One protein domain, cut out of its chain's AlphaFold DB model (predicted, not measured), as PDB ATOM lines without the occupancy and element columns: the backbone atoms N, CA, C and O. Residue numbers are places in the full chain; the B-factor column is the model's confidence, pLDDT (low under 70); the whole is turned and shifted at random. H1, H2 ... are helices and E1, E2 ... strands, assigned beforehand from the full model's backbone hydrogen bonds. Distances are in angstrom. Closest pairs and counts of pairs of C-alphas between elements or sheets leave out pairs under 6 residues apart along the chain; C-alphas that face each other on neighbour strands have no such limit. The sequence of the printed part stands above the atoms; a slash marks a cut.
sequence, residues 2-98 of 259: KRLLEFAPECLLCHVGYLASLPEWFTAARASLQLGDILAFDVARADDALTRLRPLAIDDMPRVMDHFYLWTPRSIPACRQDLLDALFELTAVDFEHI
ATOM      1  N   LYS A   2      25.843 -49.044  40.386       48.38
ATOM      2  CA  LYS A   2      25.376 -47.984  39.462       48.38
ATOM      3  C   LYS A   2      26.090 -46.654  39.747       48.38
ATOM      4  O   LYS A   2      26.865 -46.205  38.929       48.38
ATOM      5  N   ARG A   3      26.071 -46.177  40.995       56.12
ATOM      6  CA  ARG A   3      26.780 -44.947  41.404       56.12
ATOM      7  C   ARG A   3      28.321 -44.915  41.312       56.12
ATOM      8  O   ARG A   3      28.861 -43.830  41.430       56.12
ATOM      9  N   LEU A   4      29.054 -46.021  41.178       64.44
ATOM     10  CA  LEU A   4      30.520 -45.944  41.030       64.44
ATOM     11  C   LEU A   4      30.898 -45.912  39.547       64.44
ATOM     12  O   LEU A   4      31.566 -44.985  39.104       64.44
ATOM     13  N   LEU A   5      30.374 -46.864  38.769       65.69
ATOM     14  CA  LEU A   5      30.620 -46.946  37.327       65.69
ATOM     15  C   LEU A   5      29.842 -45.887  36.522       65.69
ATOM     16  O   LEU A   5      30.315 -45.474  35.471       65.69
ATOM     17  N   GLU A   6      28.694 -45.391  37.009       65.12
ATOM     18  CA  GLU A   6      27.995 -44.236  36.406       65.12
ATOM     19  C   GLU A   6      28.775 -42.928  36.606       65.12
ATOM     20  O   GLU A   6      28.626 -42.004  35.809       65.12
ATOM     21  N   PHE A   7      29.586 -42.821  37.664       57.44
ATOM     22  CA  PHE A   7      30.309 -41.589  37.983       57.44
ATOM     23  C   PHE A   7      31.753 -41.606  37.469       57.44
ATOM     24  O   PHE A   7      32.229 -40.545  37.071       57.44
ATOM     25  N   ALA A   8      32.408 -42.772  37.437       63.25
ATOM     26  CA  ALA A   8      33.820 -42.932  37.104       63.25
ATOM     27  C   ALA A   8      34.069 -44.256  36.342       63.25
ATOM     28  O   ALA A   8      34.204 -45.310  36.970       63.25
ATOM     29  N   PRO A   9      34.134 -44.239  34.994       72.12
ATOM     30  CA  PRO A   9      34.295 -45.460  34.194       72.12
ATOM     31  C   PRO A   9      35.675 -46.116  34.366       72.12
ATOM     32  O   PRO A   9      35.823 -47.310  34.095       72.12
ATOM     33  N   GLU A  10      36.660 -45.346  34.840       86.25
ATOM     34  CA  GLU A  10      37.975 -45.825  35.258       86.25
ATOM     35  C   GLU A  10      38.314 -45.255  36.638       86.25
ATOM     36  O   GLU A  10      38.328 -44.037  36.843       86.25
ATOM     37  N   CYS A  11      38.577 -46.143  37.594       88.19
ATOM     38  CA  CYS A  11      38.811 -45.788  38.989       88.19
ATOM     39  C   CYS A  11      40.222 -46.183  39.427       88.19
ATOM     40  O   CYS A  11      40.617 -47.332  39.260       88.19
ATOM     41  N   LEU A  12      40.952 -45.269  40.064       90.25
ATOM     42  CA  LEU A  12      42.167 -45.593  40.813       90.25
ATOM     43  C   LEU A  12      41.808 -45.831  42.280       90.25
ATOM     44  O   LEU A  12      41.227 -44.956  42.920       90.25
ATOM     45  N   LEU A  13      42.182 -46.988  42.819       90.00
ATOM     46  CA  LEU A  13      42.027 -47.326  44.230       90.00
ATOM     47  C   LEU A  13      43.355 -47.143  44.961       90.00
ATOM     48  O   LEU A  13      44.381 -47.658  44.522       90.00
ATOM     49  N   CYS A  14      43.331 -46.435  46.085       90.06
ATOM     50  CA  CYS A  14      44.502 -46.151  46.910       90.06
ATOM     51  C   CYS A  14      44.136 -46.241  48.391       90.06
ATOM     52  O   CYS A  14      43.105 -45.724  48.807       90.06
ATOM     53  N   HIS A  15      44.985 -46.863  49.202       88.88
ATOM     54  CA  HIS A  15      44.793 -46.881  50.648       88.88
ATOM     55  C   HIS A  15      45.231 -45.531  51.254       88.88
ATOM     56  O   HIS A  15      46.259 -44.977  50.863       88.88
ATOM     57  N   VAL A  16      44.479 -44.992  52.220       88.44
ATOM     58  CA  VAL A  16      44.656 -43.655  52.827       88.44
ATOM     59  C   VAL A  16      46.069 -43.445  53.361       88.44
ATOM     60  O   VAL A  16      46.643 -42.374  53.181       88.44
ATOM     61  N   GLY A  17      46.669 -44.492  53.935       86.81
ATOM     62  CA  GLY A  17      48.056 -44.488  54.416       86.81
ATOM     63  C   GLY A  17      49.105 -44.208  53.332       86.81
ATOM     64  O   GLY A  17      50.226 -43.828  53.654       86.81
ATOM     65  N   TYR A  18      48.744 -44.338  52.054       86.94
ATOM     66  CA  TYR A  18      49.619 -44.063  50.913       86.94
ATOM     67  C   TYR A  18      49.154 -42.877  50.080       86.94
ATOM     68  O   TYR A  18      49.744 -42.613  49.033       86.94
ATOM     69  N   LEU A  19      48.157 -42.115  50.531       88.94
ATOM     70  CA  LEU A  19      47.699 -40.927  49.812       88.94
ATOM     71  C   LEU A  19      48.850 -39.942  49.553       88.94
ATOM     72  O   LEU A  19      48.956 -39.405  48.459       88.94
ATOM     73  N   ALA A  20      49.768 -39.787  50.511       88.38
ATOM     74  CA  ALA A  20      50.946 -38.925  50.378       88.38
ATOM     75  C   ALA A  20      51.960 -39.389  49.310       88.38
ATOM     76  O   ALA A  20      52.861 -38.636  48.956       88.38
ATOM     77  N   SER A  21      51.841 -40.626  48.813       87.88
ATOM     78  CA  SER A  21      52.668 -41.135  47.709       87.88
ATOM     79  C   SER A  21      52.091 -40.821  46.326       87.88
ATOM     80  O   SER A  21      52.790 -40.972  45.325       87.88
ATOM     81  N   LEU A  22      50.827 -40.392  46.262       88.38
ATOM     82  CA  LEU A  22      50.226 -39.891  45.035       88.38
ATOM     83  C   LEU A  22      50.644 -38.427  44.800       88.38
ATOM     84  O   LEU A  22      50.965 -37.710  45.749       88.38
ATOM     85  N   PRO A  23      50.617 -37.949  43.542       87.62
ATOM     86  CA  PRO A  23      50.758 -36.531  43.235       87.62
ATOM     87  C   PRO A  23      49.797 -35.664  44.055       87.62
ATOM     88  O   PRO A  23      48.646 -36.044  44.249       87.62
ATOM     89  N   GLU A  24      50.229 -34.460  44.442       86.12
ATOM     90  CA  GLU A  24      49.509 -33.562  45.369       86.12
ATOM     91  C   GLU A  24      48.055 -33.247  44.981       86.12
ATOM     92  O   GLU A  24      47.239 -32.864  45.818       86.12
ATOM     93  N   TRP A  25      47.704 -33.394  43.704       83.12
ATOM     94  CA  TRP A  25      46.351 -33.154  43.223       83.12
ATOM     95  C   TRP A  25      45.370 -34.296  43.541       83.12
ATOM     96  O   TRP A  25      44.157 -34.060  43.472       83.12
ATOM     97  N   PHE A  26      45.858 -35.482  43.928       85.56
ATOM     98  CA  PHE A  26      45.077 -36.536  44.573       85.56
ATOM     99  C   PHE A  26      44.998 -36.249  46.073       85.56
ATOM    100  O   PHE A  26      45.936 -36.474  46.830       85.56
ATOM    101  N   THR A  27      43.848 -35.754  46.516       84.06
ATOM    102  CA  THR A  27      43.582 -35.480  47.933       84.06
ATOM    103  C   THR A  27      42.344 -36.242  48.373       84.06
ATOM    104  O   THR A  27      41.467 -36.503  47.556       84.06
ATOM    105  N   ALA A  28      42.222 -36.560  49.664       78.62
ATOM    106  CA  ALA A  28      41.043 -37.260  50.183       78.62
ATOM    107  C   ALA A  28      39.732 -36.527  49.837       78.62
ATOM    108  O   ALA A  28      38.751 -37.157  49.462       78.62
ATOM    109  N   ALA A  29      39.743 -35.188  49.850       79.81
ATOM    110  CA  ALA A  29      38.597 -34.357  49.470       79.81
ATOM    111  C   ALA A  29      38.191 -34.475  47.987       79.81
ATOM    112  O   ALA A  29      37.098 -34.059  47.613       79.81
ATOM    113  N   ARG A  30      39.072 -35.008  47.135       84.38
ATOM    114  CA  ARG A  30      38.832 -35.260  45.708       84.38
ATOM    115  C   ARG A  30      38.535 -36.726  45.401       84.38
ATOM    116  O   ARG A  30      38.352 -37.060  44.234       84.38
ATOM    117  N   ALA A  31      38.503 -37.596  46.409       87.12
ATOM    118  CA  ALA A  31      38.078 -38.972  46.212       87.12
ATOM    119  C   ALA A  31      36.586 -39.003  45.853       87.12
ATOM    120  O   ALA A  31      35.757 -38.370  46.506       87.12
ATOM    121  N   SER A  32      36.247 -39.767  44.818       85.69
ATOM    122  CA  SER A  32      34.866 -40.023  44.405       85.69
ATOM    123  C   SER A  32      34.125 -40.882  45.433       85.69
ATOM    124  O   SER A  32      32.904 -40.789  45.559       85.69
ATOM    125  N   LEU A  33      34.859 -41.729  46.163       84.81
ATOM    126  CA  LEU A  33      34.343 -42.577  47.234       84.81
ATOM    127  C   LEU A  33      35.443 -42.874  48.264       84.81
ATOM    128  O   LEU A  33      36.613 -42.999  47.906       84.81
ATOM    129  N   GLN A  34      35.044 -43.058  49.523       86.25
ATOM    130  CA  GLN A  34      35.878 -43.636  50.574       86.25
ATOM    131  C   GLN A  34      35.183 -44.862  51.184       86.25
ATOM    132  O   GLN A  34      34.000 -44.799  51.521       86.25
ATOM    133  N   LEU A  35      35.921 -45.964  51.333       78.25
ATOM    134  CA  LEU A  35      35.485 -47.200  51.982       78.25
ATOM    135  C   LEU A  35      36.513 -47.594  53.045       78.25
ATOM    136  O   LEU A  35      37.555 -48.162  52.728       78.25
ATOM    137  N   GLY A  36      36.225 -47.254  54.302       83.75
ATOM    138  CA  GLY A  36      37.199 -47.389  55.384       83.75
ATOM    139  C   GLY A  36      38.478 -46.619  55.055       83.75
ATOM    140  O   GLY A  36      38.441 -45.409  54.814       83.75
ATOM    141  N   ASP A  37      39.581 -47.355  54.979       87.56
ATOM    142  CA  ASP A  37      40.909 -46.839  54.662       87.56
ATOM    143  C   ASP A  37      41.228 -46.848  53.160       87.56
ATOM    144  O   ASP A  37      42.367 -46.606  52.778       87.56
ATOM    145  N   ILE A  38      40.255 -47.091  52.276       87.94
ATOM    146  CA  ILE A  38      40.448 -47.052  50.820       87.94
ATOM    147  C   ILE A  38      39.749 -45.839  50.202       87.94
ATOM    148  O   ILE A  38      38.578 -45.572  50.468       87.94
ATOM    149  N   LEU A  39      40.458 -45.130  49.328       89.56
ATOM    150  CA  LEU A  39      39.982 -44.021  48.507       89.56
ATOM    151  C   LEU A  39      39.876 -44.464  47.045       89.56
ATOM    152  O   LEU A  39      40.796 -45.091  46.516       89.56
ATOM    153  N   ALA A  40      38.782 -44.093  46.386       88.75
ATOM    154  CA  ALA A  40      38.589 -44.277  44.953       88.75
ATOM    155  C   ALA A  40      38.590 -42.922  44.240       88.75
ATOM    156  O   ALA A  40      37.859 -42.011  44.629       88.75
ATOM    157  N   PHE A  41      39.374 -42.803  43.174       89.62
ATOM    158  CA  PHE A  41      39.488 -41.594  42.363       89.62
ATOM    159  C   PHE A  41      39.014 -41.855  40.938       89.62
ATOM    160  O   PHE A  41      39.439 -42.831  40.323       89.62
ATOM    161  N   ASP A  42      38.186 -40.959  40.403       87.44
ATOM    162  CA  ASP A  42      37.859 -40.952  38.976       87.44
ATOM    163  C   ASP A  42      39.069 -40.461  38.179       87.44
ATOM    164  O   ASP A  42      39.430 -39.283  38.234       87.44
ATOM    165  N   VAL A  43      39.710 -41.376  37.457       86.69
ATOM    166  CA  VAL A  43      40.875 -41.062  36.621       86.69
ATOM    167  C   VAL A  43      40.518 -40.924  35.148       86.69
ATOM    168  O   VAL A  43      41.344 -40.435  34.384       86.69
ATOM    169  N   ALA A  44      39.285 -41.247  34.751       80.56
ATOM    170  CA  ALA A  44      38.830 -41.052  33.376       80.56
ATOM    171  C   ALA A  44      38.725 -39.566  33.003       80.56
ATOM    172  O   ALA A  44      38.826 -39.204  31.836       80.56
ATOM    173  N   ARG A  45      38.515 -38.696  33.998       69.69
ATOM    174  CA  ARG A  45      38.406 -37.237  33.821       69.69
ATOM    175  C   ARG A  45      39.729 -36.495  33.991       69.69
ATOM    176  O   ARG A  45      39.760 -35.274  33.849       69.69
ATOM    177  N   ALA A  46      40.792 -37.200  34.364       68.94
ATOM    178  CA  ALA A  46      42.087 -36.612  34.652       68.94
ATOM    179  C   ALA A  46      43.070 -36.982  33.536       68.94
ATOM    180  O   ALA A  46      43.719 -38.028  33.594       68.94
ATOM    181  N   ASP A  47      43.174 -36.111  32.526       65.75
ATOM    182  CA  ASP A  47      44.109 -36.285  31.411       65.75
ATOM    183  C   ASP A  47      45.529 -36.567  31.939       65.75
ATOM    184  O   ASP A  47      46.047 -35.882  32.826       65.75
ATOM    185  N   ASP A  48      46.148 -37.625  31.410       77.44
ATOM    186  CA  ASP A  48      47.485 -38.131  31.757       77.44
ATOM    187  C   ASP A  48      47.698 -38.646  33.190       77.44
ATOM    188  O   ASP A  48      48.830 -39.000  33.539       77.44
ATOM    189  N   ALA A  49      46.661 -38.742  34.029       82.50
ATOM    190  CA  ALA A  49      46.794 -39.213  35.411       82.50
ATOM    191  C   ALA A  49      47.523 -40.557  35.501       82.50
ATOM    192  O   ALA A  49      48.529 -40.689  36.198       82.50
ATOM    193  N   LEU A  50      47.051 -41.539  34.732       84.12
ATOM    194  CA  LEU A  50      47.628 -42.878  34.727       84.12
ATOM    195  C   LEU A  50      49.062 -42.878  34.185       84.12
ATOM    196  O   LEU A  50      49.939 -43.512  34.766       84.12
ATOM    197  N   THR A  51      49.326 -42.117  33.121       85.38
ATOM    198  CA  THR A  51      50.663 -41.984  32.521       85.38
ATOM    199  C   THR A  51      51.681 -41.434  33.518       85.38
ATOM    200  O   THR A  51      52.809 -41.919  33.575       85.38
ATOM    201  N   ARG A  52      51.286 -40.461  34.348       84.31
ATOM    202  CA  ARG A  52      52.154 -39.861  35.378       84.31
ATOM    203  C   ARG A  52      52.389 -40.784  36.572       84.31
ATOM    204  O   ARG A  52      53.435 -40.699  37.207       84.31
ATOM    205  N   LEU A  53      51.425 -41.648  36.876       86.44
ATOM    206  CA  LEU A  53      51.487 -42.571  38.006       86.44
ATOM    207  C   LEU A  53      52.285 -43.848  37.699       86.44
ATOM    208  O   LEU A  53      52.970 -44.354  38.585       86.44
ATOM    209  N   ARG A  54      52.245 -44.357  36.460       86.12
ATOM    210  CA  ARG A  54      52.909 -45.619  36.071       86.12
ATOM    211  C   ARG A  54      54.386 -45.721  36.490       86.12
ATOM    212  O   ARG A  54      54.738 -46.727  37.104       86.12
ATOM    213  N   PRO A  55      55.249 -44.704  36.273       86.00
ATOM    214  CA  PRO A  55      56.660 -44.781  36.670       86.00
ATOM    215  C   PRO A  55      56.878 -44.966  38.181       86.00
ATOM    216  O   PRO A  55      57.910 -45.484  38.610       86.00
ATOM    217  N   LEU A  56      55.906 -44.549  38.993       84.12
ATOM    218  CA  LEU A  56      55.970 -44.534  40.454       84.12
ATOM    219  C   LEU A  56      55.395 -45.811  41.100       84.12
ATOM    220  O   LEU A  56      55.620 -46.051  42.290       84.12
ATOM    221  N   ALA A  57      54.675 -46.633  40.331       84.00
ATOM    222  CA  ALA A  57      54.031 -47.858  40.802       84.00
ATOM    223  C   ALA A  57      54.952 -49.083  40.703       84.00
ATOM    224  O   ALA A  57      55.826 -49.135  39.835       84.00
ATOM    225  N   ILE A  58      54.747 -50.077  41.574       77.50
ATOM    226  CA  ILE A  58      55.539 -51.324  41.598       77.50
ATOM    227  C   ILE A  58      55.334 -52.139  40.314       77.50
ATOM    228  O   ILE A  58      56.316 -52.433  39.634       77.50
ATOM    229  N   ASP A  59      54.074 -52.397  39.950       72.75
ATOM    230  CA  ASP A  59      53.681 -53.325  38.875       72.75
ATOM    231  C   ASP A  59      52.947 -52.629  37.717       72.75
ATOM    232  O   ASP A  59      51.912 -53.100  37.252       72.75
ATOM    233  N   ASP A  60      53.431 -51.455  37.293       76.12
ATOM    234  CA  ASP A  60      52.857 -50.691  36.165       76.12
ATOM    235  C   ASP A  60      51.331 -50.432  36.281       76.12
ATOM    236  O   ASP A  60      50.623 -50.270  35.290       76.12
ATOM    237  N   MET A  61      50.825 -50.379  37.523       80.25
ATOM    238  CA  MET A  61      49.406 -50.242  37.890       80.25
ATOM    239  C   MET A  61      48.483 -51.220  37.145       80.25
ATOM    240  O   MET A  61      47.832 -50.842  36.162       80.25
ATOM    241  N   PRO A  62      48.357 -52.467  37.626       75.31
ATOM    242  CA  PRO A  62      47.533 -53.456  36.954       75.31
ATOM    243  C   PRO A  62      46.070 -53.003  36.907       75.31
ATOM    244  O   PRO A  62      45.520 -52.506  37.896       75.31
ATOM    245  N   ARG A  63      45.446 -53.208  35.743       83.94
ATOM    246  CA  ARG A  63      44.006 -53.025  35.545       83.94
ATOM    247  C   ARG A  63      43.286 -54.307  35.963       83.94
ATOM    248  O   ARG A  63      43.580 -55.379  35.440       83.94
ATOM    249  N   VAL A  64      42.349 -54.190  36.894       84.75
ATOM    250  CA  VAL A  64      41.552 -55.278  37.469       84.75
ATOM    251  C   VAL A  64      40.090 -55.093  37.066       84.75
ATOM    252  O   VAL A  64      39.576 -53.973  37.081       84.75
ATOM    253  N   MET A  65      39.434 -56.197  36.685       80.50
ATOM    254  CA  MET A  65      38.034 -56.229  36.229       80.50
ATOM    255  C   MET A  65      37.713 -55.155  35.178       80.50
ATOM    256  O   MET A  65      36.675 -54.512  35.253       80.50
ATOM    257  N   ASP A  66      38.640 -54.891  34.256       80.25
ATOM    258  CA  ASP A  66      38.509 -53.907  33.175       80.25
ATOM    259  C   ASP A  66      38.202 -52.454  33.591       80.25
ATOM    260  O   ASP A  66      38.105 -51.603  32.712       80.25
ATOM    261  N   HIS A  67      38.143 -52.100  34.876       84.19
ATOM    262  CA  HIS A  67      37.733 -50.754  35.318       84.19
ATOM    263  C   HIS A  67      38.615 -50.149  36.411       84.19
ATOM    264  O   HIS A  67      38.625 -48.928  36.585       84.19
ATOM    265  N   PHE A  68      39.363 -50.972  37.146       88.06
ATOM    266  CA  PHE A  68      40.032 -50.536  38.368       88.06
ATOM    267  C   PHE A  68      41.546 -50.592  38.233       88.06
ATOM    268  O   PHE A  68      42.102 -51.614  37.852       88.06
ATOM    269  N   TYR A  69      42.216 -49.509  38.597       89.56
ATOM    270  CA  TYR A  69      43.661 -49.441  38.758       89.56
ATOM    271  C   TYR A  69      43.989 -49.515  40.243       89.56
ATOM    272  O   TYR A  69      43.436 -48.756  41.039       89.56
ATOM    273  N   LEU A  70      44.891 -50.412  40.630       88.44
ATOM    274  CA  LEU A  70      45.333 -50.517  42.021       88.44
ATOM    275  C   LEU A  70      46.626 -49.729  42.223       88.44
ATOM    276  O   LEU A  70      47.653 -50.037  41.611       88.44
ATOM    277  N   TRP A  71      46.594 -48.730  43.102       89.38
ATOM    278  CA  TRP A  71      47.777 -47.963  43.459       89.38
ATOM    279  C   TRP A  71      48.625 -48.696  44.498       89.38
ATOM    280  O   TRP A  71      48.187 -48.943  45.620       89.38
ATOM    281  N   THR A  72      49.866 -49.001  44.126       86.81
ATOM    282  CA  THR A  72      50.879 -49.600  45.003       86.81
ATOM    283  C   THR A  72      52.211 -48.864  44.804       86.81
ATOM    284  O   THR A  72      52.886 -49.067  43.787       86.81
ATOM    285  N   PRO A  73      52.594 -47.949  45.715       83.12
ATOM    286  CA  PRO A  73      53.783 -47.124  45.523       83.12
ATOM    287  C   PRO A  73      55.067 -47.945  45.693       83.12
ATOM    288  O   PRO A  73      55.170 -48.764  46.605       83.12
ATOM    289  N   ARG A  74      56.097 -47.678  44.875       82.31
ATOM    290  CA  ARG A  74      57.404 -48.377  44.952       82.31
ATOM    291  C   ARG A  74      58.077 -48.322  46.317       82.31
ATOM    292  O   ARG A  74      58.808 -49.240  46.674       82.31
ATOM    293  N   SER A  75      57.838 -47.259  47.070       75.31
ATOM    294  CA  SER A  75      58.393 -47.086  48.407       75.31
ATOM    295  C   SER A  75      57.690 -47.928  49.475       75.31
ATOM    296  O   SER A  75      58.271 -48.109  50.544       75.31
ATOM    297  N   ILE A  76      56.465 -48.424  49.235       71.38
ATOM    298  CA  ILE A  76      55.654 -49.105  50.259       71.38
ATOM    299  C   ILE A  76      54.832 -50.266  49.647       71.38
ATOM    300  O   ILE A  76      53.689 -50.070  49.236       71.38
ATOM    301  N   PRO A  77      55.376 -51.499  49.602       63.16
ATOM    302  CA  PRO A  77      54.797 -52.610  48.828       63.16
ATOM    303  C   PRO A  77      53.530 -53.295  49.378       63.16
ATOM    304  O   PRO A  77      53.056 -54.256  48.777       63.16
ATOM    305  N   ALA A  78      52.999 -52.888  50.533       65.44
ATOM    306  CA  ALA A  78      52.307 -53.833  51.418       65.44
ATOM    307  C   ALA A  78      50.759 -53.875  51.372       65.44
ATOM    308  O   ALA A  78      50.185 -54.566  52.202       65.44
ATOM    309  N   CYS A  79      50.053 -53.207  50.447       74.75
ATOM    310  CA  CYS A  79      48.586 -53.024  50.576       74.75
ATOM    311  C   CYS A  79      47.700 -53.578  49.458       74.75
ATOM    312  O   CYS A  79      46.512 -53.261  49.384       74.75
ATOM    313  N   ARG A  80      48.263 -54.353  48.529       81.19
ATOM    314  CA  ARG A  80      47.513 -54.804  47.348       81.19
ATOM    315  C   ARG A  80      46.300 -55.664  47.715       81.19
ATOM    316  O   ARG A  80      45.264 -55.528  47.074       81.19
ATOM    317  N   GLN A  81      46.425 -56.517  48.734       82.31
ATOM    318  CA  GLN A  81      45.332 -57.396  49.152       82.31
ATOM    319  C   GLN A  81      44.171 -56.608  49.768       82.31
ATOM    320  O   GLN A  81      43.035 -56.830  49.373       82.31
ATOM    321  N   ASP A  82      44.446 -55.629  50.634       81.56
ATOM    322  CA  ASP A  82      43.398 -54.799  51.246       81.56
ATOM    323  C   ASP A  82      42.597 -54.024  50.187       81.56
ATOM    324  O   ASP A  82      41.377 -53.893  50.280       81.56
ATOM    325  N   LEU A  83      43.275 -53.548  49.134       86.31
ATOM    326  CA  LEU A  83      42.630 -52.892  47.994       86.31
ATOM    327  C   LEU A  83      41.715 -53.841  47.214       86.31
ATOM    328  O   LEU A  83      40.626 -53.436  46.806       86.31
ATOM    329  N   LEU A  84      42.153 -55.082  46.997       87.75
ATOM    330  CA  LEU A  84      41.349 -56.110  46.335       87.75
ATOM    331  C   LEU A  84      40.134 -56.488  47.184       87.75
ATOM    332  O   LEU A  84      39.020 -56.515  46.666       87.75
ATOM    333  N   ASP A  85      40.324 -56.715  48.481       86.25
ATOM    334  CA  ASP A  85      39.244 -57.081  49.399       86.25
ATOM    335  C   ASP A  85      38.188 -55.966  49.469       86.25
ATOM    336  O   ASP A  85      36.989 -56.232  49.350       86.25
ATOM    337  N   ALA A  86      38.621 -54.704  49.550       84.12
ATOM    338  CA  ALA A  86      37.730 -53.547  49.500       84.12
ATOM    339  C   ALA A  86      37.004 -53.414  48.151       84.12
ATOM    340  O   ALA A  86      35.807 -53.113  48.120       84.12
ATOM    341  N   LEU A  87      37.702 -53.652  47.034       87.44
ATOM    342  CA  LEU A  87      37.097 -53.659  45.703       87.44
ATOM    343  C   LEU A  87      35.990 -54.714  45.612       87.44
ATOM    344  O   LEU A  87      34.888 -54.398  45.160       87.44
ATOM    345  N   PHE A  88      36.247 -55.948  46.050       89.69
ATOM    346  CA  PHE A  88      35.253 -57.020  46.004       89.69
ATOM    347  C   PHE A  88      34.082 -56.764  46.953       89.69
ATOM    348  O   PHE A  88      32.938 -56.958  46.555       89.69
ATOM    349  N   GLU A  89      34.312 -56.219  48.149       88.19
ATOM    350  CA  GLU A  89      33.233 -55.825  49.065       88.19
ATOM    351  C   GLU A  89      32.305 -54.756  48.446       88.19
ATOM    352  O   GLU A  89      31.067 -54.840  48.514       88.19
ATOM    353  N   LEU A  90      32.907 -53.765  47.780       83.38
ATOM    354  CA  LEU A  90      32.197 -52.682  47.103       83.38
ATOM    355  C   LEU A  90      31.401 -53.177  45.892       83.38
ATOM    356  O   LEU A  90      30.286 -52.708  45.646       83.38
ATOM    357  N   THR A  91      31.981 -54.104  45.133       85.44
ATOM    358  CA  THR A  91      31.437 -54.563  43.852       85.44
ATOM    359  C   THR A  91      30.551 -55.794  43.965       85.44
ATOM    360  O   THR A  91      29.787 -56.028  43.043       85.44
ATOM    361  N   ALA A  92      30.562 -56.529  45.082       89.38
ATOM    362  CA  ALA A  92      29.913 -57.839  45.210       89.38
ATOM    363  C   ALA A  92      28.471 -57.907  44.674       89.38
ATOM    364  O   ALA A  92      28.150 -58.815  43.918       89.38
ATOM    365  N   VAL A  93      27.612 -56.936  45.018       86.88
ATOM    366  CA  VAL A  93      26.180 -56.957  44.639       86.88
ATOM    367  C   VAL A  93      25.963 -56.862  43.137       86.88
ATOM    368  O   VAL A  93      25.027 -57.465  42.624       86.88
ATOM    369  N   ASP A  94      26.792 -56.099  42.431       86.44
ATOM    370  CA  ASP A  94      26.667 -55.980  40.989       86.44
ATOM    371  C   ASP A  94      27.895 -56.508  40.225       86.44
ATOM    372  O   ASP A  94      28.061 -56.255  39.038       86.44
ATOM    373  N   PHE A  95      28.692 -57.361  40.875       87.88
ATOM    374  CA  PHE A  95      29.896 -57.994  40.336       87.88
ATOM    375  C   PHE A  95      29.661 -58.608  38.954       87.88
ATOM    376  O   PHE A  95      30.417 -58.341  38.021       87.88
ATOM    377  N   GLU A  96      28.560 -59.346  38.796       87.94
ATOM    378  CA  GLU A  96      28.180 -60.004  37.541       87.94
ATOM    379  C   GLU A  96      27.856 -59.041  36.391       87.94
ATOM    380  O   GLU A  96      27.929 -59.444  35.234       87.94
ATOM    381  N   HIS A  97      27.557 -57.769  36.674       86.06
ATOM    382  CA  HIS A  97      27.416 -56.729  35.650       86.06
ATOM    383  C   HIS A  97      28.759 -56.129  35.213       86.06
ATOM    384  O   HIS A  97      28.813 -55.460  34.182       86.06
ATOM    385  N   ILE A  98      29.820 -56.315  36.003       83.50
ATOM    386  CA  ILE A  98      31.172 -55.820  35.695       83.50
ATOM    387  C   ILE A  98      31.970 -56.877  34.941       83.50
ATOM    388  O   ILE A  98      32.787 -56.561  34.080       83.50
TER     389      ILE A  98
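This is residues 2 to 98 of the 259 residues of an uncharacterized protein of Verrucomicrobia bacterium (UniProt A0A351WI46). A small, strongly twisted sheet of four strands has the long helix H4 over one face; the short helix H2 lies on the opposite face, beside the strands. H1 grazes the sheet, and H3 is off it. The printed part has 97 residues, in the order H1, E1, H2, E2, E3, H3, E4, H4; the mixed sheet runs E2, E3, E1, E4. The class is mixed, helices and strands, and the whole is compact, radius of gyration of the C-alphas 12.3 A, spanning 34 by 27 by 24 A.

H1, residues 2 to 5, begins at C-alpha 2 (25.376, -47.984, 39.462). E1 is residues 11 to 15, 13.1 A; H2 16 to 21; E2 33 to 35; E3 38 to 42, 13.6 A; H3 49 to 56, 11.7 A; E4 68 to 70. H4, residues 80 to 98, 20.1 A, has a kink of 87 degrees near residue 92 and ends at C-alpha 98 (31.172, -55.820, 35.695).

E3 and E1 are antiparallel, N 12 to O 41 at 2.9 A. The hairpin E2 and E3 is antiparallel, N 35 to O 38 at 2.8 A. E1 and E4 are parallel, N 13 to O 69 at 2.8 A. E1, H2, E2 form a split strand-helix-strand unit, E3 between its two strands, with a right-handed crossover. H4 is over E3 and E1, height over the sheet 8.7 A; the C-alphas of Leu 13 and Leu 83, the closest of E1 and H4, are 6.7 A apart. H3 is only just not on the sheet, with 4 pairs of C-alphas within 10 A. O i to N i+4 pairs are within hydrogen-bond range in 0 of 2 in H2, where 2 of 3 O i to N i+3 pairs are, 2 of 4 in H3 and 10 of 15 in H4; H1 is too short for one.

The farthest C-alphas, Glu 24 and Glu 96, are 34.9 A apart. The printed part has no cut. The links H2 to E2 and H3 to E4 are long. pLDDT is under 70 at residues 2 to 8, 45 to 47 and 77 to 78.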